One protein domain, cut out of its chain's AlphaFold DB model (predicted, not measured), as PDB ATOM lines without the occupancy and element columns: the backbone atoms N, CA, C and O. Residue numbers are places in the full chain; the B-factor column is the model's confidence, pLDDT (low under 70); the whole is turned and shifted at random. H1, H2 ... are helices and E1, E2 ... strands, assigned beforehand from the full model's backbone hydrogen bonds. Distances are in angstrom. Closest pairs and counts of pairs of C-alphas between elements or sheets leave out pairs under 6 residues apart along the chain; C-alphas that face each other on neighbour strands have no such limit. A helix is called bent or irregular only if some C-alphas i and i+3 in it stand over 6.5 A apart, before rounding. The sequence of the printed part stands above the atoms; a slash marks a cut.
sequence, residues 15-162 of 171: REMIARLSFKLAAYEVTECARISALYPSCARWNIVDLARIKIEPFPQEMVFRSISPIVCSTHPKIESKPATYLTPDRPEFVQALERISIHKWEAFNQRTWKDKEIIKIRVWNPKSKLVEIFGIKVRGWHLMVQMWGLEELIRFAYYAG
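This is residues 15 to 162 of the 171 residues of the protein "Putative CRISPR-associated endoribonuclease-like protein Cas6nc" of Candidatus Bathyarchaeota archaeon BA1 (UniProt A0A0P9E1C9). A twisted sheet of three strands, made largely by the long, bent hairpin E2 and E3 with the short E1 at one edge, has H2 and H3 packed over one face, while a loose loop from residue 15 to 61, bearing the small helix H1, swings far out from this core. Residues 25 to 32, 38 to 44 and 47 to 53 of that loop stick out, as do residues 133 to 138 at the tip of the hairpin. The printed part has 148 residues with three named helices and three named strands, in the order H1, E1, H2, E2, E3, H3; the sheet's order is E1, E3, E2, all antiparallel. The class is mixed, helices and strands, with 68 residues, under half, in named elements. The whole is only just compact, close to loose, with a radius of gyration of the C-alphas of 17.7 A and spans of 52 by 45 by 34 A.

After residues 15 to 32, with no named element, H1 holds residues 33 to 39 and begins with C-alpha 33 at (-10.166, -3.530, -8.359). E1 is residues 62 to 66, 13.9 A long. H2 is residues 92 to 110, 27.6 A long. E2, residues 121 to 134, measures 29.1 A and bends by 90 degrees at residue 126. E3, residues 137 to 149, measures 33.4 A and bends by 65 degrees at residue 145. H3, residues 152 to 161, ends with C-alpha 161 at (-18.135, -22.238, 0.031).

E3 is the inner strand. It forms a hairpin with E2, with N 130 and O 141 at 2.8 A, within hydrogen-bond range. Between E1 and its antiparallel neighbour E3, N 65 of E1 and O 146 of E3 are within hydrogen-bond range at 2.8 A. H2 and H3 are on one face of the sheet, two layers. H2 lies over E2, only just across the strands at 62 degrees on the local plane; the closest C-alphas, of Val 95 and Ile 122, are 6.2 A apart. E1, H2 and E2 form a split strand-helix-strand unit, two strands running the same way with E3 between them, and its crossover is right-handed. H3 lies over E1 and E3, along the strands, at a height over the sheet of 10.2 A; the C-alphas of Met 148 and Ile 155, the closest of E3 and H3, are 6.8 A apart. H2 touches H3 with residues 102 to 106 alone, about perpendicular at 89 degrees; the closest C-alphas, of Ser 102 and Ala 158, are 5.9 A apart. H1 is not on the sheet and is apart from H2, E2, E3 and H3. In H2 and H3 every O i to N i+4 pair is within hydrogen-bond range; in H1 1 of 3 is, and 2 of 4 O i to N i+3 pairs.

The C-alphas of Pro 41 and Lys 117, the two farthest apart, are 53.2 A apart. The printed part has no cut. The links from H1 to E1 and from E1 to H2 are long, with 22 and 25 residues; in the second, residues 74 to 75 pair with 85 to 86, antiparallel. The mean pLDDT of the printed part is 74.9, and residues 15 to 45, 76 to 83 and 117 to 118 are under 70.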
ATOM      1  N   ARG A  15     -35.203 -26.835 -16.538       39.41
ATOM      2  CA  ARG A  15     -34.308 -27.727 -15.773       39.41
ATOM      3  C   ARG A  15     -32.820 -27.496 -16.057       39.41
ATOM      4  O   ARG A  15     -31.976 -27.874 -15.243       39.41
ATOM      5  N   GLU A  16     -32.476 -26.838 -17.166       38.03
ATOM      6  CA  GLU A  16     -31.096 -26.450 -17.497       38.03
ATOM      7  C   GLU A  16     -30.649 -25.161 -16.769       38.03
ATOM      8  O   GLU A  16     -29.474 -24.786 -16.818       38.03
ATOM      9  N   MET A  17     -31.556 -24.512 -16.025       35.06
ATOM     10  CA  MET A  17     -31.309 -23.276 -15.267       35.06
ATOM     11  C   MET A  17     -30.478 -23.491 -13.981       35.06
ATOM     12  O   MET A  17     -30.074 -22.531 -13.322       35.06
ATOM     13  N   ILE A  18     -30.180 -24.745 -13.619       34.94
ATOM     14  CA  ILE A  18     -29.508 -25.099 -12.363       34.94
ATOM     15  C   ILE A  18     -28.005 -24.765 -12.410       34.94
ATOM     16  O   ILE A  18     -27.229 -25.309 -13.197       34.94
ATOM     17  N   ALA A  19     -27.606 -23.918 -11.457       30.47
ATOM     18  CA  ALA A  19     -26.236 -23.584 -11.063       30.47
ATOM     19  C   ALA A  19     -25.434 -22.722 -12.056       30.47
ATOM     20  O   ALA A  19     -24.390 -23.115 -12.578       30.47
ATOM     21  N   ARG A  20     -25.848 -21.462 -12.212       33.12
ATOM     22  CA  ARG A  20     -24.951 -20.361 -12.592       33.12
ATOM     23  C   ARG A  20     -24.971 -19.294 -11.505       33.12
ATOM     24  O   ARG A  20     -25.817 -18.421 -11.555       33.12
ATOM     25  N   LEU A  21     -24.056 -19.391 -10.537       30.34
ATOM     26  CA  LEU A  21     -23.370 -18.279  -9.850       30.34
ATOM     27  C   LEU A  21     -22.562 -18.831  -8.662       30.34
ATOM     28  O   LEU A  21     -23.061 -18.958  -7.550       30.34
ATOM     29  N   SER A  22     -21.279 -19.139  -8.873       27.80
ATOM     30  CA  SER A  22     -20.331 -19.248  -7.760       27.80
ATOM     31  C   SER A  22     -19.853 -17.837  -7.446       27.80
ATOM     32  O   SER A  22     -18.836 -17.375  -7.963       27.80
ATOM     33  N   PHE A  23     -20.626 -17.139  -6.618       29.25
ATOM     34  CA  PHE A  23     -20.222 -15.887  -5.994       29.25
ATOM     35  C   PHE A  23     -19.096 -16.181  -4.992       29.25
ATOM     36  O   PHE A  23     -19.322 -16.492  -3.827       29.25
ATOM     37  N   LYS A  24     -17.854 -16.119  -5.471       30.06
ATOM     38  CA  LYS A  24     -16.673 -15.921  -4.616       30.06
ATOM     39  C   LYS A  24     -15.632 -14.977  -5.221       30.06
ATOM     40  O   LYS A  24     -14.504 -14.938  -4.752       30.06
ATOM     41  N   LEU A  25     -16.041 -14.213  -6.235       28.38
ATOM     42  CA  LEU A  25     -15.276 -13.098  -6.800       28.38
ATOM     43  C   LEU A  25     -15.814 -11.744  -6.295       28.38
ATOM     44  O   LEU A  25     -15.057 -10.924  -5.799       28.38
ATOM     45  N   ALA A  26     -17.132 -11.556  -6.204       28.75
ATOM     46  CA  ALA A  26     -17.687 -10.222  -5.949       28.75
ATOM     47  C   ALA A  26     -17.528  -9.645  -4.524       28.75
ATOM     48  O   ALA A  26     -17.632  -8.436  -4.363       28.75
ATOM     49  N   ALA A  27     -17.286 -10.450  -3.482       26.50
ATOM     50  CA  ALA A  27     -17.093  -9.902  -2.128       26.50
ATOM     51  C   ALA A  27     -15.623  -9.587  -1.802       26.50
ATOM     52  O   ALA A  27     -15.356  -8.864  -0.848       26.50
ATOM     53  N   TYR A  28     -14.678 -10.120  -2.585       29.11
ATOM     54  CA  TYR A  28     -13.242  -9.912  -2.372       29.11
ATOM     55  C   TYR A  28     -12.614  -8.961  -3.407       29.11
ATOM     56  O   TYR A  28     -11.504  -8.491  -3.197       29.11
ATOM     57  N   GLU A  29     -13.326  -8.615  -4.488       35.75
ATOM     58  CA  GLU A  29     -12.790  -7.766  -5.565       35.75
ATOM     59  C   GLU A  29     -13.080  -6.262  -5.425       35.75
ATOM     60  O   GLU A  29     -12.413  -5.460  -6.075       35.75
ATOM     61  N   VAL A  30     -14.010  -5.826  -4.563       34.38
ATOM     62  CA  VAL A  30     -14.379  -4.392  -4.514       34.38
ATOM     63  C   VAL A  30     -13.243  -3.517  -3.962       34.38
ATOM     64  O   VAL A  30     -13.086  -2.373  -4.381       34.38
ATOM     65  N   THR A  31     -12.386  -4.050  -3.088       32.03
ATOM     66  CA  THR A  31     -11.211  -3.334  -2.558       32.03
ATOM     67  C   THR A  31      -9.938  -3.520  -3.396       32.03
ATOM     68  O   THR A  31      -9.062  -2.657  -3.351       32.03
ATOM     69  N   GLU A  32      -9.824  -4.581  -4.203       36.53
ATOM     70  CA  GLU A  32      -8.645  -4.844  -5.051       36.53
ATOM     71  C   GLU A  32      -8.769  -4.325  -6.490       36.53
ATOM     72  O   GLU A  32      -7.743  -4.003  -7.093       36.53
ATOM     73  N   CYS A  33      -9.979  -4.130  -7.031       36.88
ATOM     74  CA  CYS A  33     -10.166  -3.530  -8.359       36.88
ATOM     75  C   CYS A  33      -9.516  -2.138  -8.479       36.88
ATOM     76  O   CYS A  33      -8.979  -1.798  -9.534       36.88
ATOM     77  N   ALA A  34      -9.477  -1.365  -7.388       39.56
ATOM     78  CA  ALA A  34      -8.762  -0.090  -7.349       39.56
ATOM     79  C   ALA A  34      -7.237  -0.267  -7.499       39.56
ATOM     80  O   ALA A  34      -6.595   0.515  -8.197       39.56
ATOM     81  N   ARG A  35      -6.651  -1.325  -6.918       35.62
ATOM     82  CA  ARG A  35      -5.206  -1.620  -6.993       35.62
ATOM     83  C   ARG A  35      -4.783  -2.278  -8.307       35.62
ATOM     84  O   ARG A  35      -3.714  -1.958  -8.815       35.62
ATOM     85  N   ILE A  36      -5.610  -3.148  -8.885       40.81
ATOM     86  CA  ILE A  36      -5.307  -3.833 -10.156       40.81
ATOM     87  C   ILE A  36      -5.274  -2.836 -11.326       40.81
ATOM     88  O   ILE A  36      -4.396  -2.934 -12.182       40.81
ATOM     89  N   SER A  37      -6.145  -1.818 -11.309       42.22
ATOM     90  CA  SER A  37      -6.138  -0.743 -12.314       42.22
ATOM     91  C   SER A  37      -4.831   0.065 -12.351       42.22
ATOM     92  O   SER A  37      -4.454   0.571 -13.404       42.22
ATOM     93  N   ALA A  38      -4.110   0.140 -11.225       45.09
ATOM     94  CA  ALA A  38      -2.845   0.865 -11.114       45.09
ATOM     95  C   ALA A  38      -1.627   0.058 -11.611       45.09
ATOM     96  O   ALA A  38      -0.585   0.647 -11.884       45.09
ATOM     97  N   LEU A  39      -1.742  -1.270 -11.732       41.59
ATOM     98  CA  LEU A  39      -0.633  -2.165 -12.102       41.59
ATOM     99  C   LEU A  39      -0.667  -2.625 -13.570       41.59
ATOM    100  O   LEU A  39       0.364  -3.043 -14.091       41.59
ATOM    101  N   TYR A  40      -1.813  -2.525 -14.254       46.56
ATOM    102  CA  TYR A  40      -1.972  -2.933 -15.657       46.56
ATOM    103  C   TYR A  40      -2.743  -1.861 -16.455       46.56
ATOM    104  O   TYR A  40      -3.968  -1.907 -16.537       46.56
ATOM    105  N   PRO A  41      -2.058  -0.885 -17.083       44.69
ATOM    106  CA  PRO A  41      -2.703   0.268 -17.728       44.69
ATOM    107  C   PRO A  41      -3.515  -0.060 -18.996       44.69
ATOM    108  O   PRO A  41      -4.176   0.819 -19.539       44.69
ATOM    109  N   SER A  42      -3.522  -1.313 -19.463       48.03
ATOM    110  CA  SER A  42      -4.425  -1.789 -20.522       48.03
ATOM    111  C   SER A  42      -5.787  -2.278 -19.998       48.03
ATOM    112  O   SER A  42      -6.566  -2.861 -20.753       48.03
ATOM    113  N   CYS A  43      -6.083  -2.064 -18.711       45.47
ATOM    114  CA  CYS A  43      -7.275  -2.561 -18.031       45.47
ATOM    115  C   CYS A  43      -8.580  -2.148 -18.728       45.47
ATOM    116  O   CYS A  43      -8.973  -0.980 -18.739       45.47
ATOM    117  N   ALA A  44      -9.301  -3.152 -19.229       62.31
ATOM    118  CA  ALA A  44     -10.711  -3.032 -19.563       62.31
ATOM    119  C   ALA A  44     -11.467  -2.390 -18.388       62.31
ATOM    120  O   ALA A  44     -11.336  -2.814 -17.237       62.31
ATOM    121  N   ARG A  45     -12.243  -1.345 -18.683       67.44
ATOM    122  CA  ARG A  45     -13.074  -0.659 -17.695       67.44
ATOM    123  C   ARG A  45     -14.386  -1.422 -17.567       67.44
ATOM    124  O   ARG A  45     -15.165  -1.479 -18.514       67.44
ATOM    125  N   TRP A  46     -14.613  -2.023 -16.407       71.00
ATOM    126  CA  TRP A  46     -15.840  -2.759 -16.118       71.00
ATOM    127  C   TRP A  46     -16.836  -1.833 -15.424       71.00
ATOM    128  O   TRP A  46     -16.495  -1.192 -14.432       71.00
ATOM    129  N   ASN A  47     -18.065  -1.779 -15.938       81.62
ATOM    130  CA  ASN A  47     -19.194  -1.154 -15.257       81.62
ATOM    131  C   ASN A  47     -20.137  -2.263 -14.786       81.62
ATOM    132  O   ASN A  47     -20.464  -3.166 -15.559       81.62
ATOM    133  N   ILE A  48     -20.571  -2.201 -13.528       81.12
ATOM    134  CA  ILE A  48     -21.601  -3.109 -13.016       81.12
ATOM    135  C   ILE A  48     -22.931  -2.670 -13.629       81.12
ATOM    136  O   ILE A  48     -23.360  -1.540 -13.415       81.12
ATOM    137  N   VAL A  49     -23.546  -3.553 -14.416       83.06
ATOM    138  CA  VAL A  49     -24.810  -3.262 -15.112       83.06
ATOM    139  C   VAL A  49     -26.015  -3.602 -14.237       83.06
ATOM    140  O   VAL A  49     -26.979  -2.847 -14.226       83.06
ATOM    141  N   ASP A  50     -25.960  -4.716 -13.499       74.94
ATOM    142  CA  ASP A  50     -27.073  -5.183 -12.669       74.94
ATOM    143  C   ASP A  50     -26.603  -6.156 -11.569       74.94
ATOM    144  O   ASP A  50     -25.529  -6.761 -11.665       74.94
ATOM    145  N   LEU A  51     -27.424  -6.316 -10.530       81.12
ATOM    146  CA  LEU A  51     -27.247  -7.259  -9.430       81.12
ATOM    147  C   LEU A  51     -28.541  -8.047  -9.210       81.12
ATOM    148  O   LEU A  51     -29.515  -7.541  -8.660       81.12
ATOM    149  N   ALA A  52     -28.518  -9.333  -9.557       77.31
ATOM    150  CA  ALA A  52     -29.635 -10.237  -9.320       77.31
ATOM    151  C   ALA A  52     -29.404 -11.107  -8.076       77.31
ATOM    152  O   ALA A  52     -28.334 -11.694  -7.890       77.31
ATOM    153  N   ARG A  53     -30.443 -11.254  -7.245       73.94
ATOM    154  CA  ARG A  53     -30.473 -12.249  -6.167       73.94
ATOM    155  C   ARG A  53     -31.145 -13.519  -6.672       73.94
ATOM    156  O   ARG A  53     -32.326 -13.506  -7.001       73.94
ATOM    157  N   ILE A  54     -30.409 -14.625  -6.678       76.00
ATOM    158  CA  ILE A  54     -30.967 -15.932  -7.033       76.00
ATOM    159  C   ILE A  54     -31.614 -16.566  -5.804       76.00
ATOM    160  O   ILE A  54     -30.989 -16.670  -4.745       76.00
ATOM    161  N   LYS A  55     -32.867 -17.003  -5.955       74.75
ATOM    162  CA  LYS A  55     -33.533 -17.872  -4.985       74.75
ATOM    163  C   LYS A  55     -33.017 -19.297  -5.179       74.75
ATOM    164  O   LYS A  55     -33.007 -19.802  -6.297       74.75
ATOM    165  N   ILE A  56     -32.563 -19.912  -4.095       75.12
ATOM    166  CA  ILE A  56     -32.053 -21.282  -4.100       75.12
ATOM    167  C   ILE A  56     -33.132 -22.174  -3.486       75.12
ATOM    168  O   ILE A  56     -33.690 -21.830  -2.443       75.12
ATOM    169  N   GLU A  57     -33.437 -23.277  -4.164       75.44
ATOM    170  CA  GLU A  57     -34.355 -24.310  -3.678       75.44
ATOM    171  C   GLU A  57     -33.810 -24.998  -2.409       75.44
ATOM    172  O   GLU A  57     -32.610 -24.907  -2.124       75.44
ATOM    173  N   PRO A  58     -34.660 -25.689  -1.626       80.44
ATOM    174  CA  PRO A  58     -34.203 -26.503  -0.504       80.44
ATOM    175  C   PRO A  58     -33.126 -27.500  -0.942       80.44
ATOM    176  O   PRO A  58     -33.141 -27.983  -2.073       80.44
ATOM    177  N   PHE A  59     -32.197 -27.814  -0.040       80.50
ATOM    178  CA  PHE A  59     -31.100 -28.743  -0.301       80.50
ATOM    179  C   PHE A  59     -31.515 -30.155   0.138       80.50
ATOM    180  O   PHE A  59     -31.413 -30.470   1.324       80.50
ATOM    181  N   PRO A  60     -32.008 -31.026  -0.762       84.19
ATOM    182  CA  PRO A  60     -32.247 -32.419  -0.407       84.19
ATOM    183  C   PRO A  60     -30.939 -33.120  -0.008       84.19
ATOM    184  O   PRO A  60     -29.839 -32.666  -0.329       84.19
ATOM    185  N   GLN A  61     -31.067 -34.278   0.645       82.88
ATOM    186  CA  GLN A  61     -29.934 -35.123   1.060       82.88
ATOM    187  C   GLN A  61     -29.121 -35.701  -0.115       82.88
ATOM    188  O   GLN A  61     -28.096 -36.344   0.102       82.88
ATOM    189  N   GLU A  62     -29.562 -35.469  -1.354       90.44
ATOM    190  CA  GLU A  62     -28.876 -35.832  -2.588       90.44
ATOM    191  C   GLU A  62     -29.039 -34.730  -3.639       90.44
ATOM    192  O   GLU A  62     -30.159 -34.349  -3.974       90.44
ATOM    193  N   MET A  63     -27.933 -34.245  -4.208       91.31
ATOM    194  CA  MET A  63     -27.963 -33.225  -5.262       91.31
ATOM    195  C   MET A  63     -26.873 -33.430  -6.306       91.31
ATOM    196  O   MET A  63     -25.778 -33.902  -6.003       91.31
ATOM    197  N   VAL A  64     -27.160 -32.995  -7.534       92.12
ATOM    198  CA  VAL A  64     -26.201 -32.951  -8.640       92.12
ATOM    199  C   VAL A  64     -25.898 -31.502  -9.000       92.12
ATOM    200  O   VAL A  64     -26.793 -30.706  -9.276       92.12
ATOM    201  N   PHE A  65     -24.613 -31.177  -9.056       91.00
ATOM    202  CA  PHE A  65     -24.089 -29.858  -9.371       91.00
ATOM    203  C   PHE A  65     -23.235 -29.901 -10.630       91.00
ATOM    204  O   PHE A  65     -22.492 -30.852 -10.877       91.00
ATOM    205  N   ARG A  66     -23.268 -28.813 -11.398       91.69
ATOM    206  CA  ARG A  66     -22.273 -28.540 -12.434       91.69
ATOM    207  C   ARG A  66     -21.269 -27.526 -11.904       91.69
ATOM    208  O   ARG A  66     -21.639 -26.472 -11.397       91.69
ATOM    209  N   SER A  67     -19.983 -27.818 -12.067       89.06
ATOM    210  CA  SER A  67     -18.936 -26.851 -11.734       89.06
ATOM    211  C   SER A  67     -18.981 -25.627 -12.663       89.06
ATOM    212  O   SER A  67     -18.838 -25.729 -13.883       89.06
ATOM    213  N   ILE A  68     -19.137 -24.446 -12.069       86.56
ATOM    214  CA  ILE A  68     -19.100 -23.163 -12.792       86.56
ATOM    215  C   ILE A  68     -17.654 -22.738 -13.071       86.56
ATOM    216  O   ILE A  68     -17.366 -22.015 -14.020       86.56
ATOM    217  N   SER A  69     -16.715 -23.229 -12.265       84.44
ATOM    218  CA  SER A  69     -15.292 -22.954 -12.398       84.44
ATOM    219  C   SER A  69     -14.491 -24.254 -12.248       84.44
ATOM    220  O   SER A  69     -14.984 -25.167 -11.581       84.44
ATOM    221  N   PRO A  70     -13.280 -24.360 -12.830       88.94
ATOM    222  CA  PRO A  70     -12.470 -25.566 -12.694       88.94
ATOM    223  C   PRO A  70     -12.178 -25.890 -11.228       88.94
ATOM    224  O   PRO A  70     -11.765 -25.015 -10.462       88.94
ATOM    225  N   ILE A  71     -12.375 -27.149 -10.856       90.00
ATOM    226  CA  ILE A  71     -12.038 -27.691  -9.543       90.00
ATOM    227  C   ILE A  71     -10.606 -28.224  -9.601       90.00
ATOM    228  O   ILE A  71     -10.231 -28.911 -10.551       90.00
ATOM    229  N   VAL A  72      -9.809 -27.882  -8.592       88.88
ATOM    230  CA  VAL A  72      -8.419 -28.319  -8.440       88.88
ATOM    231  C   VAL A  72      -8.321 -29.060  -7.116       88.88
ATOM    232  O   VAL A  72      -8.740 -28.521  -6.090       88.88
ATOM    233  N   CYS A  73      -7.765 -30.267  -7.176       87.88
ATOM    234  CA  CYS A  73      -7.371 -31.057  -6.019       87.88
ATOM    235  C   CYS A  73      -5.896 -31.408  -6.171       87.88
ATOM    236  O   CYS A  73      -5.437 -31.700  -7.283       87.88
ATOM    237  N   SER A  74      -5.162 -31.410  -5.072       84.31
ATOM    238  CA  SER A  74      -3.743 -31.720  -5.063       84.31
ATOM    239  C   SER A  74      -3.362 -32.540  -3.840       84.31
ATOM    240  O   SER A  74      -4.015 -32.521  -2.797       84.31
ATOM    241  N   THR A  75      -2.291 -33.311  -3.972       79.62
ATOM    242  CA  THR A  75      -1.627 -33.925  -2.827       79.62
ATOM    243  C   THR A  75      -0.355 -33.159  -2.530       79.62
ATOM    244  O   THR A  75       0.509 -32.981  -3.391       79.62
ATOM    245  N   HIS A  76      -0.228 -32.721  -1.280       69.62
ATOM    246  CA  HIS A  76       1.044 -32.258  -0.758       69.62
ATOM    247  C   HIS A  76       1.831 -33.477  -0.267       69.62
ATOM    248  O   HIS A  76       1.345 -34.209   0.603       69.62
ATOM    249  N   PRO A  77       3.018 -33.752  -0.823       58.69
ATOM    250  CA  PRO A  77       3.894 -34.768  -0.263       58.69
ATOM    251  C   PRO A  77       4.266 -34.398   1.181       58.69
ATOM    252  O   PRO A  77       4.416 -33.228   1.515       58.69
ATOM    253  N   LYS A  78       4.466 -35.408   2.044       54.50
ATOM    254  CA  LYS A  78       4.929 -35.211   3.437       54.50
ATOM    255  C   LYS A  78       6.308 -34.534   3.533       54.50
ATOM    256  O   LYS A  78       6.707 -34.121   4.613       54.50
ATOM    257  N   ILE A  79       7.037 -34.470   2.418       56.28
ATOM    258  CA  ILE A  79       8.351 -33.843   2.301       56.28
ATOM    259  C   ILE A  79       8.150 -32.479   1.643       56.28
ATOM    260  O   ILE A  79       7.749 -32.406   0.482       56.28
ATOM    261  N   GLU A  80       8.456 -31.424   2.393       57.56
ATOM    262  CA  GLU A  80       8.183 -30.016   2.070       57.56
ATOM    263  C   GLU A  80       8.856 -29.529   0.770       57.56
ATOM    264  O   GLU A  80       8.412 -28.562   0.161       57.56
ATOM    265  N   SER A  81       9.888 -30.234   0.291       62.16
ATOM    266  CA  SER A  81      10.656 -29.870  -0.907       62.16
ATOM    267  C   SER A  81      10.067 -30.346  -2.238       62.16
ATOM    268  O   SER A  81      10.597 -29.993  -3.293       62.16
ATOM    269  N   LYS A  82       9.002 -31.161  -2.237       62.44
ATOM    270  CA  LYS A  82       8.403 -31.665  -3.482       62.44
ATOM    271  C   LYS A  82       7.178 -30.837  -3.892       62.44
ATOM    272  O   LYS A  82       6.325 -30.560  -3.047       62.44
ATOM    273  N   PRO A  83       7.049 -30.481  -5.185       68.19
ATOM    274  CA  PRO A  83       5.887 -29.751  -5.675       68.19
ATOM    275  C   PRO A  83       4.606 -30.568  -5.466       68.19
ATOM    276  O   PRO A  83       4.630 -31.801  -5.499       68.19
ATOM    277  N   ALA A  84       3.487 -29.872  -5.253       74.50
ATOM    278  CA  ALA A  84       2.183 -30.509  -5.118       74.50
ATOM    279  C   ALA A  84       1.819 -31.272  -6.400       74.50
ATOM    280  O   ALA A  84       1.980 -30.758  -7.512       74.50
ATOM    281  N   THR A  85       1.295 -32.486  -6.247       82.88
ATOM    282  CA  THR A  85       0.827 -33.289  -7.381       82.88
ATOM    283  C   THR A  85      -0.659 -33.032  -7.587       82.88
ATOM    284  O   THR A  85      -1.470 -33.349  -6.720       82.88
ATOM    285  N   TYR A  86      -1.033 -32.468  -8.736       86.50
ATOM    286  CA  TYR A  86      -2.439 -32.264  -9.084       86.50
ATOM    287  C   TYR A  86      -3.117 -33.594  -9.406       86.50
ATOM    288  O   TYR A  86      -2.643 -34.361 -10.246       86.50
ATOM    289  N   LEU A  87      -4.240 -33.848  -8.743       90.81
ATOM    290  CA  LEU A  87      -5.016 -35.068  -8.904       90.81
ATOM    291  C   LEU A  87      -5.923 -34.992 -10.137       90.81
ATOM    292  O   LEU A  87      -6.366 -33.921 -10.568       90.81
ATOM    293  N   THR A  88      -6.233 -36.163 -10.685       93.94
ATOM    294  CA  THR A  88      -7.121 -36.335 -11.835       93.94
ATOM    295  C   THR A  88      -8.414 -37.061 -11.415       93.94
ATOM    296  O   THR A  88      -8.356 -37.912 -10.530       93.94
ATOM    297  N   PRO A  89      -9.596 -36.742 -11.985       94.44
ATOM    298  CA  PRO A  89     -10.887 -37.283 -11.530       94.44
ATOM    299  C   PRO A  89     -11.074 -38.801 -11.669       94.44
ATOM    300  O   PRO A  89     -11.979 -39.355 -11.055       94.44
ATOM    301  N   ASP A  90     -10.256 -39.469 -12.482       92.88
ATOM    302  CA  ASP A  90     -10.200 -40.932 -12.626       92.88
ATOM    303  C   ASP A  90      -9.558 -41.628 -11.415       92.88
ATOM    304  O   ASP A  90      -9.665 -42.845 -11.265       92.88
ATOM    305  N   ARG A  91      -8.898 -40.864 -10.542       92.31
ATOM    306  CA  ARG A  91      -8.222 -41.365  -9.349       92.31
ATOM    307  C   ARG A  91      -9.141 -41.258  -8.127       92.31
ATOM    308  O   ARG A  91      -9.693 -40.181  -7.888       92.31
ATOM    309  N   PRO A  92      -9.303 -42.323  -7.317       92.69
ATOM    310  CA  PRO A  92     -10.156 -42.277  -6.125       92.69
ATOM    311  C   PRO A  92      -9.718 -41.199  -5.123       92.69
ATOM    312  O   PRO A  92     -10.554 -40.595  -4.449       92.69
ATOM    313  N   GLU A  93      -8.424 -40.888  -5.076       93.00
ATOM    314  CA  GLU A  93      -7.839 -39.841  -4.241       93.00
ATOM    315  C   GLU A  93      -8.433 -38.458  -4.542       93.00
ATOM    316  O   GLU A  93      -8.494 -37.611  -3.651       93.00
ATOM    317  N   PHE A  94      -8.896 -38.214  -5.773       92.88
ATOM    318  CA  PHE A  94      -9.537 -36.954  -6.148       92.88
ATOM    319  C   PHE A  94     -10.856 -36.757  -5.402       92.88
ATOM    320  O   PHE A  94     -11.099 -35.688  -4.844       92.88
ATOM    321  N   VAL A  95     -11.694 -37.795  -5.362       93.19
ATOM    322  CA  VAL A  95     -12.979 -37.769  -4.652       93.19
ATOM    323  C   VAL A  95     -12.748 -37.657  -3.147       93.19
ATOM    324  O   VAL A  95     -13.327 -36.784  -2.509       93.19
ATOM    325  N   GLN A  96     -11.822 -38.448  -2.604       91.81
ATOM    326  CA  GLN A  96     -11.454 -38.385  -1.185       91.81
ATOM    327  C   GLN A  96     -10.943 -36.994  -0.786       91.81
ATOM    328  O   GLN A  96     -11.248 -36.492   0.298       91.81
ATOM    329  N   ALA A  97     -10.180 -36.335  -1.667       90.06
ATOM    330  CA  ALA A  97      -9.748 -34.964  -1.445       90.06
ATOM    331  C   ALA A  97     -10.946 -34.006  -1.360       90.06
ATOM    332  O   ALA A  97     -10.993 -33.205  -0.430       90.06
ATOM    333  N   LEU A  98     -11.934 -34.111  -2.258       90.75
ATOM    334  CA  LEU A  98     -13.141 -33.268  -2.236       90.75
ATOM    335  C   LEU A  98     -13.965 -33.430  -0.958       90.75
ATOM    336  O   LEU A  98     -14.418 -32.434  -0.384       90.75
ATOM    337  N   GLU A  99     -14.145 -34.667  -0.505       90.94
ATOM    338  CA  GLU A  99     -14.868 -34.973   0.732       90.94
ATOM    339  C   GLU A  99     -14.153 -34.334   1.930       90.94
ATOM    340  O   GLU A  99     -14.753 -33.565   2.688       90.94
ATOM    341  N   ARG A 100     -12.832 -34.527   2.024       88.62
ATOM    342  CA  ARG A 100     -11.991 -33.917   3.062       88.62
ATOM    343  C   ARG A 100     -12.009 -32.388   3.020       88.62
ATOM    344  O   ARG A 100     -12.121 -31.755   4.064       88.62
ATOM    345  N   ILE A 101     -11.914 -31.779   1.835       87.75
ATOM    346  CA  ILE A 101     -11.974 -30.317   1.662       87.75
ATOM    347  C   ILE A 101     -13.296 -29.769   2.196       87.75
ATOM    348  O   ILE A 101     -13.304 -28.725   2.848       87.75
ATOM    349  N   SER A 102     -14.404 -30.452   1.910       87.12
ATOM    350  CA  SER A 102     -15.740 -30.022   2.332       87.12
ATOM    351  C   SER A 102     -15.846 -29.996   3.855       87.12
ATOM    352  O   SER A 102     -16.247 -28.975   4.417       87.12
ATOM    353  N   ILE A 103     -15.386 -31.063   4.516       88.12
ATOM    354  CA  ILE A 103     -15.358 -31.171   5.980       88.12
ATOM    355  C   ILE A 103     -14.424 -30.121   6.579       88.12
ATOM    356  O   ILE A 103     -14.872 -29.294   7.364       88.12
ATOM    357  N   HIS A 104     -13.160 -30.061   6.151       86.69
ATOM    358  CA  HIS A 104     -12.181 -29.124   6.719       86.69
ATOM    359  C   HIS A 104     -12.618 -27.663   6.584       86.69
ATOM    360  O   HIS A 104     -12.403 -26.852   7.484       86.69
ATOM    361  N   LYS A 105     -13.227 -27.291   5.452       85.69
ATOM    362  CA  LYS A 105     -13.757 -25.937   5.280       85.69
ATOM    363  C   LYS A 105     -14.914 -25.665   6.223       85.69
ATOM    364  O   LYS A 105     -15.001 -24.553   6.741       85.69
ATOM    365  N   TRP A 106     -15.800 -26.639   6.403       87.50
ATOM    366  CA  TRP A 106     -16.912 -26.504   7.327       87.50
ATOM    367  C   TRP A 106     -16.396 -26.366   8.760       87.50
ATOM    368  O   TRP A 106     -16.828 -25.461   9.467       87.50
ATOM    369  N   GLU A 107     -15.418 -27.178   9.165       88.50
ATOM    370  CA  GLU A 107     -14.827 -27.130  10.507       88.50
ATOM    371  C   GLU A 107     -14.145 -25.790  10.765       88.50
ATOM    372  O   GLU A 107     -14.378 -25.158  11.794       88.50
ATOM    373  N   ALA A 108     -13.360 -25.311   9.796       85.62
ATOM    374  CA  ALA A 108     -12.702 -24.012   9.875       85.62
ATOM    375  C   ALA A 108     -13.705 -22.850   9.939       85.62
ATOM    376  O   ALA A 108     -13.464 -21.874  10.645       85.62
ATOM    377  N   PHE A 109     -14.823 -22.935   9.211       85.56
ATOM    378  CA  PHE A 109     -15.866 -21.908   9.234       85.56
ATOM    379  C   PHE A 109     -16.642 -21.899  10.555       85.56
ATOM    380  O   PHE A 109     -16.905 -20.833  11.101       85.56
ATOM    381  N   ASN A 110     -16.979 -23.078  11.079       85.25
ATOM    382  CA  ASN A 110     -17.768 -23.223  12.302       85.25
ATOM    383  C   ASN A 110     -16.916 -23.258  13.581       85.25
ATOM    384  O   ASN A 110     -17.474 -23.358  14.671       85.25
ATOM    385  N   GLN A 111     -15.583 -23.219  13.459       88.62
ATOM    386  CA  GLN A 111     -14.618 -23.329  14.562       88.62
ATOM    387  C   GLN A 111     -14.874 -24.546  15.471       88.62
ATOM    388  O   GLN A 111     -14.646 -24.507  16.679       88.62
ATOM    389  N   ARG A 112     -15.368 -25.643  14.886       88.25
ATOM    390  CA  ARG A 112     -15.704 -26.883  15.595       88.25
ATOM    391  C   ARG A 112     -15.342 -28.094  14.752       88.25
ATOM    392  O   ARG A 112     -15.488 -28.060  13.535       88.25
ATOM    393  N   THR A 113     -14.914 -29.165  15.409       88.31
ATOM    394  CA  THR A 113     -14.647 -30.451  14.758       88.31
ATOM    395  C   THR A 113     -15.953 -31.120  14.351       88.31
ATOM    396  O   THR A 113     -16.921 -31.125  15.121       88.31
ATOM    397  N   TRP A 114     -15.974 -31.706  13.161       85.19
ATOM    398  CA  TRP A 114     -17.076 -32.523  12.684       85.19
ATOM    399  C   TRP A 114     -17.114 -33.834  13.477       85.19
ATOM    400  O   TRP A 114     -16.147 -34.593  13.486       85.19
ATOM    401  N   LYS A 115     -18.215 -34.086  14.194       80.38
ATOM    402  CA  LYS A 115     -18.368 -35.264  15.070       80.38
ATOM    403  C   LYS A 115     -19.301 -36.329  14.500       80.38
ATOM    404  O   LYS A 115     -19.329 -37.442  15.025       80.38
ATOM    405  N   ASP A 116     -20.061 -36.001  13.459       74.56
ATOM    406  CA  ASP A 116     -21.056 -36.914  12.912       74.56
ATOM    407  C   ASP A 116     -20.404 -38.029  12.098       74.56
ATOM    408  O   ASP A 116     -19.485 -37.813  11.305       74.56
ATOM    409  N   LYS A 117     -20.913 -39.250  12.300       66.50
ATOM    410  CA  LYS A 117     -20.489 -40.446  11.556       66.50
ATOM    411  C   LYS A 117     -20.949 -40.416  10.098       66.50
ATOM    412  O   LYS A 117     -20.400 -41.147   9.278       66.50
ATOM    413  N   GLU A 118     -21.958 -39.608   9.782       69.75
ATOM    414  CA  GLU A 118     -22.417 -39.410   8.413       69.75
ATOM    415  C   GLU A 118     -21.496 -38.425   7.692       69.75
ATOM    416  O   GLU A 118     -21.378 -37.252   8.046       69.75
ATOM    417  N   ILE A 119     -20.806 -38.947   6.681       80.31
ATOM    418  CA  ILE A 119     -19.850 -38.229   5.842       80.31
ATOM    419  C   ILE A 119     -20.575 -37.808   4.560       80.31
ATOM    420  O   ILE A 119     -21.407 -38.557   4.041       80.31
ATOM    421  N   ILE A 120     -20.233 -36.639   4.016       87.44
ATOM    422  CA  ILE A 120     -20.598 -36.299   2.640       87.44
ATOM    423  C   ILE A 120     -19.937 -37.292   1.678       87.44
ATOM    424  O   ILE A 120     -18.717 -37.426   1.663       87.44
ATOM    425  N   LYS A 121     -20.735 -37.993   0.875       92.88
ATOM    426  CA  LYS A 121     -20.230 -38.838  -0.213       92.88
ATOM    427  C   LYS A 121     -20.251 -38.052  -1.504       92.88
ATOM    428  O   LYS A 121     -21.223 -37.342  -1.767       92.88
ATOM    429  N   ILE A 122     -19.215 -38.201  -2.319       94.06
ATOM    430  CA  ILE A 122     -19.107 -37.489  -3.591       94.06
ATOM    431  C   ILE A 122     -18.893 -38.465  -4.747       94.06
ATOM    432  O   ILE A 122     -18.130 -39.423  -4.666       94.06
ATOM    433  N   ARG A 123     -19.548 -38.194  -5.876       95.25
ATOM    434  CA  ARG A 123     -19.260 -38.833  -7.166       95.25
ATOM    435  C   ARG A 123     -19.064 -37.761  -8.221       95.25
ATOM    436  O   ARG A 123     -19.783 -36.767  -8.240       95.25
ATOM    437  N   VAL A 124     -18.114 -37.978  -9.126       95.50
ATOM    438  CA  VAL A 124     -17.820 -37.047 -10.222       95.50
ATOM    439  C   VAL A 124     -17.889 -37.740 -11.578       95.50
ATOM    440  O   VAL A 124     -17.583 -38.927 -11.691       95.50
ATOM    441  N   TRP A 125     -18.303 -37.008 -12.612       96.31
ATOM    442  CA  TRP A 125     -18.273 -37.474 -14.004       96.31
ATOM    443  C   TRP A 125     -18.195 -36.303 -14.994       96.31
ATOM    444  O   TRP A 125     -18.209 -35.131 -14.612       96.31
ATOM    445  N   ASN A 126     -18.095 -36.633 -16.286       95.81
ATOM    446  CA  ASN A 126     -17.893 -35.699 -17.400       95.81
ATOM    447  C   ASN A 126     -16.687 -34.751 -17.216       95.81
ATOM    448  O   ASN A 126     -16.846 -33.534 -17.355       95.81
ATOM    449  N   PRO A 127     -15.482 -35.277 -16.916       96.62
ATOM    450  CA  PRO A 127     -14.299 -34.452 -16.719       96.62
ATOM    451  C   PRO A 127     -13.898 -33.714 -17.997       96.62
ATOM    452  O   PRO A 127     -13.652 -34.317 -19.040       96.62
ATOM    453  N   LYS A 128     -13.770 -32.390 -17.897       95.88
ATOM    454  CA  LYS A 128     -13.177 -31.532 -18.930       95.88
ATOM    455  C   LYS A 128     -12.012 -30.755 -18.331       95.88
ATOM    456  O   LYS A 128     -12.211 -29.890 -17.479       95.88
ATOM    457  N   SER A 129     -10.794 -31.077 -18.759       94.38
ATOM    458  CA  SER A 129      -9.589 -30.429 -18.234       94.38
ATOM    459  C   SER A 129      -9.484 -28.978 -18.707       94.38
ATOM    460  O   SER A 129      -9.776 -28.684 -19.867       94.38
ATOM    461  N   LYS A 130      -9.021 -28.087 -17.833       89.94
ATOM    462  CA  LYS A 130      -8.690 -26.698 -18.158       89.94
ATOM    463  C   LYS A 130      -7.383 -26.317 -17.475       89.94
ATOM    464  O   LYS A 130      -7.241 -26.495 -16.267       89.94
ATOM    465  N   LEU A 131      -6.437 -25.796 -18.247       86.69
ATOM    466  CA  LEU A 131      -5.227 -25.187 -17.705       86.69
ATOM    467  C   LEU A 131      -5.533 -23.720 -17.393       86.69
ATOM    468  O   LEU A 131      -6.052 -23.005 -18.249       86.69
ATOM    469  N   VAL A 132      -5.269 -23.299 -16.163       80.62
ATOM    470  CA  VAL A 132      -5.480 -21.928 -15.690       80.62
ATOM    471  C   VAL A 132      -4.160 -21.420 -15.139       80.62
ATOM    472  O   VAL A 132      -3.449 -22.162 -14.469       80.62
ATOM    473  N   GLU A 133      -3.827 -20.171 -15.420       76.75
ATOM    474  CA  GLU A 133      -2.676 -19.512 -14.818       76.75
ATOM    475  C   GLU A 133      -3.138 -18.679 -13.624       76.75
ATOM    476  O   GLU A 133      -4.066 -17.878 -13.742       76.75
ATOM    477  N   ILE A 134      -2.539 -18.917 -12.460       72.12
ATOM    478  CA  ILE A 134      -2.858 -18.226 -11.209       72.12
ATOM    479  C   ILE A 134      -1.534 -17.736 -10.631       72.12
ATOM    480  O   ILE A 134      -0.683 -18.551 -10.286       72.12
ATOM    481  N   PHE A 135      -1.346 -16.415 -10.561       75.75
ATOM    482  CA  PHE A 135      -0.099 -15.785 -10.100       75.75
ATOM    483  C   PHE A 135       1.164 -16.326 -10.808       75.75
ATOM    484  O   PHE A 135       2.163 -16.631 -10.164       75.75
ATOM    485  N   GLY A 136       1.107 -16.511 -12.134       73.81
ATOM    486  CA  GLY A 136       2.222 -17.050 -12.930       73.81
ATOM    487  C   GLY A 136       2.404 -18.572 -12.851       73.81
ATOM    488  O   GLY A 136       3.252 -19.136 -13.542       73.81
ATOM    489  N   ILE A 137       1.605 -19.272 -12.038       74.38
ATOM    490  CA  ILE A 137       1.663 -20.729 -11.889       74.38
ATOM    491  C   ILE A 137       0.581 -21.368 -12.758       74.38
ATOM    492  O   ILE A 137      -0.607 -21.073 -12.624       74.38
ATOM    493  N   LYS A 138       0.983 -22.301 -13.627       79.44
ATOM    494  CA  LYS A 138       0.052 -23.105 -14.427       79.44
ATOM    495  C   LYS A 138      -0.548 -24.217 -13.570       79.44
ATOM    496  O   LYS A 138       0.144 -25.140 -13.147       79.44
ATOM    497  N   VAL A 139      -1.854 -24.145 -13.361       83.62
ATOM    498  CA  VAL A 139      -2.641 -25.080 -12.559       83.62
ATOM    499  C   VAL A 139      -3.632 -25.803 -13.464       83.62
ATOM    500  O   VAL A 139      -4.412 -25.177 -14.186       83.62
ATOM    501  N   ARG A 140      -3.628 -27.138 -13.436       86.25
ATOM    502  CA  ARG A 140      -4.624 -27.943 -14.153       86.25
ATOM    503  C   ARG A 140      -5.825 -28.190 -13.245       86.25
ATOM    504  O   ARG A 140      -5.685 -28.791 -12.187       86.25
ATOM    505  N   GLY A 141      -6.996 -27.741 -13.682       91.12
ATOM    506  CA  GLY A 141      -8.274 -28.003 -13.025       91.12
ATOM    507  C   GLY A 141      -9.262 -28.715 -13.942       91.12
ATOM    508  O   GLY A 141      -9.003 -28.928 -15.131       91.12
ATOM    509  N   TRP A 142     -10.417 -29.062 -13.385       93.06
ATOM    510  CA  TRP A 142     -11.419 -29.890 -14.046       93.06
ATOM    511  C   TRP A 142     -12.811 -29.279 -13.929       93.06
ATOM    512  O   TRP A 142     -13.278 -28.985 -12.829       93.06
ATOM    513  N   HIS A 143     -13.488 -29.109 -15.062       93.81
ATOM    514  CA  HIS A 143     -14.936 -28.954 -15.075       93.81
ATOM    515  C   HIS A 143     -15.584 -30.336 -14.986       93.81
ATOM    516  O   HIS A 143     -15.225 -31.239 -15.738       93.81
ATOM    517  N   LEU A 144     -16.511 -30.488 -14.047       94.88
ATOM    518  CA  LEU A 144     -17.141 -31.745 -13.663       94.88
ATOM    519  C   LEU A 144     -18.637 -31.554 -13.407       94.88
ATOM    520  O   LEU A 144     -19.092 -30.453 -13.063       94.88
ATOM    521  N   MET A 145     -19.366 -32.659 -13.531       93.69
ATOM    522  CA  MET A 145     -20.612 -32.890 -12.810       93.69
ATOM    523  C   MET A 145     -20.265 -33.550 -11.472       93.69
ATOM    524  O   MET A 145     -19.409 -34.435 -11.434       93.69
ATOM    525  N   VAL A 146     -20.889 -33.098 -10.389       94.12
ATOM    526  CA  VAL A 146     -20.615 -33.537  -9.018       94.12
ATOM    527  C   VAL A 146     -21.932 -33.912  -8.360       94.12
ATOM    528  O   VAL A 146     -22.794 -33.056  -8.205       94.12
ATOM    529  N   GLN A 147     -22.084 -35.163  -7.955       93.88
ATOM    530  CA  GLN A 147     -23.189 -35.603  -7.111       93.88
ATOM    531  C   GLN A 147     -22.715 -35.702  -5.677       93.88
ATOM    532  O   GLN A 147     -21.605 -36.175  -5.424       93.88
ATOM    533  N   MET A 148     -23.552 -35.234  -4.765       93.56
ATOM    534  CA  MET A 148     -23.300 -35.265  -3.334       93.56
ATOM    535  C   MET A 148     -24.452 -35.962  -2.636       93.56
ATOM    536  O   MET A 148     -25.606 -35.697  -2.968       93.56
ATOM    537  N   TRP A 149     -24.121 -36.779  -1.642       93.50
ATOM    538  CA  TRP A 149     -25.075 -37.360  -0.702       93.50
ATOM    539  C   TRP A 149     -24.634 -37.078   0.727       93.50
ATOM    540  O   TRP A 149     -23.437 -37.133   1.018       93.50
ATOM    541  N   GLY A 150     -25.583 -36.837   1.625       90.44
ATOM    542  CA  GLY A 150     -25.315 -36.687   3.053       90.44
ATOM    543  C   GLY A 150     -26.170 -35.610   3.707       90.44
ATOM    544  O   GLY A 150     -27.255 -35.278   3.232       90.44
ATOM    545  N   LEU A 151     -25.665 -35.064   4.814       89.12
ATOM    546  CA  LEU A 151     -26.376 -34.046   5.578       89.12
ATOM    547  C   LEU A 151     -26.547 -32.754   4.775       89.12
ATOM    548  O   LEU A 151     -25.591 -32.229   4.197       89.12
ATOM    549  N   GLU A 152     -27.766 -32.212   4.828       88.06
ATOM    550  CA  GLU A 152     -28.144 -30.955   4.175       88.06
ATOM    551  C   GLU A 152     -27.127 -29.848   4.467       88.06
ATOM    552  O   GLU A 152     -26.689 -29.144   3.559       88.06
ATOM    553  N   GLU A 153     -26.723 -29.701   5.733       86.75
ATOM    554  CA  GLU A 153     -25.825 -28.631   6.162       86.75
ATOM    555  C   GLU A 153     -24.485 -28.663   5.412       86.75
ATOM    556  O   GLU A 153     -23.996 -27.610   4.996       86.75
ATOM    557  N   LEU A 154     -23.919 -29.854   5.178       87.06
ATOM    558  CA  LEU A 154     -22.659 -30.012   4.449       87.06
ATOM    559  C   LEU A 154     -22.826 -29.762   2.954       87.06
ATOM    560  O   LEU A 154     -21.996 -29.068   2.367       87.06
ATOM    561  N   ILE A 155     -23.892 -30.286   2.342       88.81
ATOM    562  CA  ILE A 155     -24.175 -30.074   0.913       88.81
ATOM    563  C   ILE A 155     -24.392 -28.579   0.652       88.81
ATOM    564  O   ILE A 155     -23.766 -27.989  -0.235       88.81
ATOM    565  N   ARG A 156     -25.213 -27.935   1.484       88.50
ATOM    566  CA  ARG A 156     -25.475 -26.495   1.450       88.50
ATOM    567  C   ARG A 156     -24.197 -25.691   1.652       88.50
ATOM    568  O   ARG A 156     -23.936 -24.738   0.916       88.50
ATOM    569  N   PHE A 157     -23.373 -26.067   2.625       87.50
ATOM    570  CA  PHE A 157     -22.108 -25.386   2.866       87.50
ATOM    571  C   PHE A 157     -21.141 -25.542   1.685       87.50
ATOM    572  O   PHE A 157     -20.559 -24.550   1.249       87.50
ATOM    573  N   ALA A 158     -21.001 -26.741   1.117       88.44
ATOM    574  CA  ALA A 158     -20.163 -26.992  -0.055       88.44
ATOM    575  C   ALA A 158     -20.623 -26.185  -1.279       88.44
ATOM    576  O   ALA A 158     -19.780 -25.654  -2.010       88.44
ATOM    577  N   TYR A 159     -21.937 -26.023  -1.467       88.44
ATOM    578  CA  TYR A 159     -22.509 -25.173  -2.509       88.44
ATOM    579  C   TYR A 159     -22.053 -23.711  -2.374       88.44
ATOM    580  O   TYR A 159     -21.522 -23.137  -3.326       88.44
ATOM    581  N   TYR A 160     -22.187 -23.120  -1.182       86.19
ATOM    582  CA  TYR A 160     -21.811 -21.718  -0.953       86.19
ATOM    583  C   TYR A 160     -20.293 -21.501  -0.883       86.19
ATOM    584  O   TYR A 160     -19.755 -20.544  -1.443       86.19
ATOM    585  N   ALA A 161     -19.571 -22.378  -0.189       84.19
ATOM    586  CA  ALA A 161     -18.135 -22.238   0.031       84.19
ATOM    587  C   ALA A 161     -17.298 -22.660  -1.188       84.19
ATOM    588  O   ALA A 161     -16.121 -22.267  -1.283       84.19
ATOM    589  N   GLY A 162     -17.890 -23.445  -2.091       87.06
ATOM    590  CA  GLY A 162     -17.251 -24.093  -3.230       87.06
ATOM    591  C   GLY A 162     -16.332 -25.251  -2.829       87.06
ATOM    592  O   GLY A 162     -15.917 -25.390  -1.679       87.06
TER     593      GLY A 162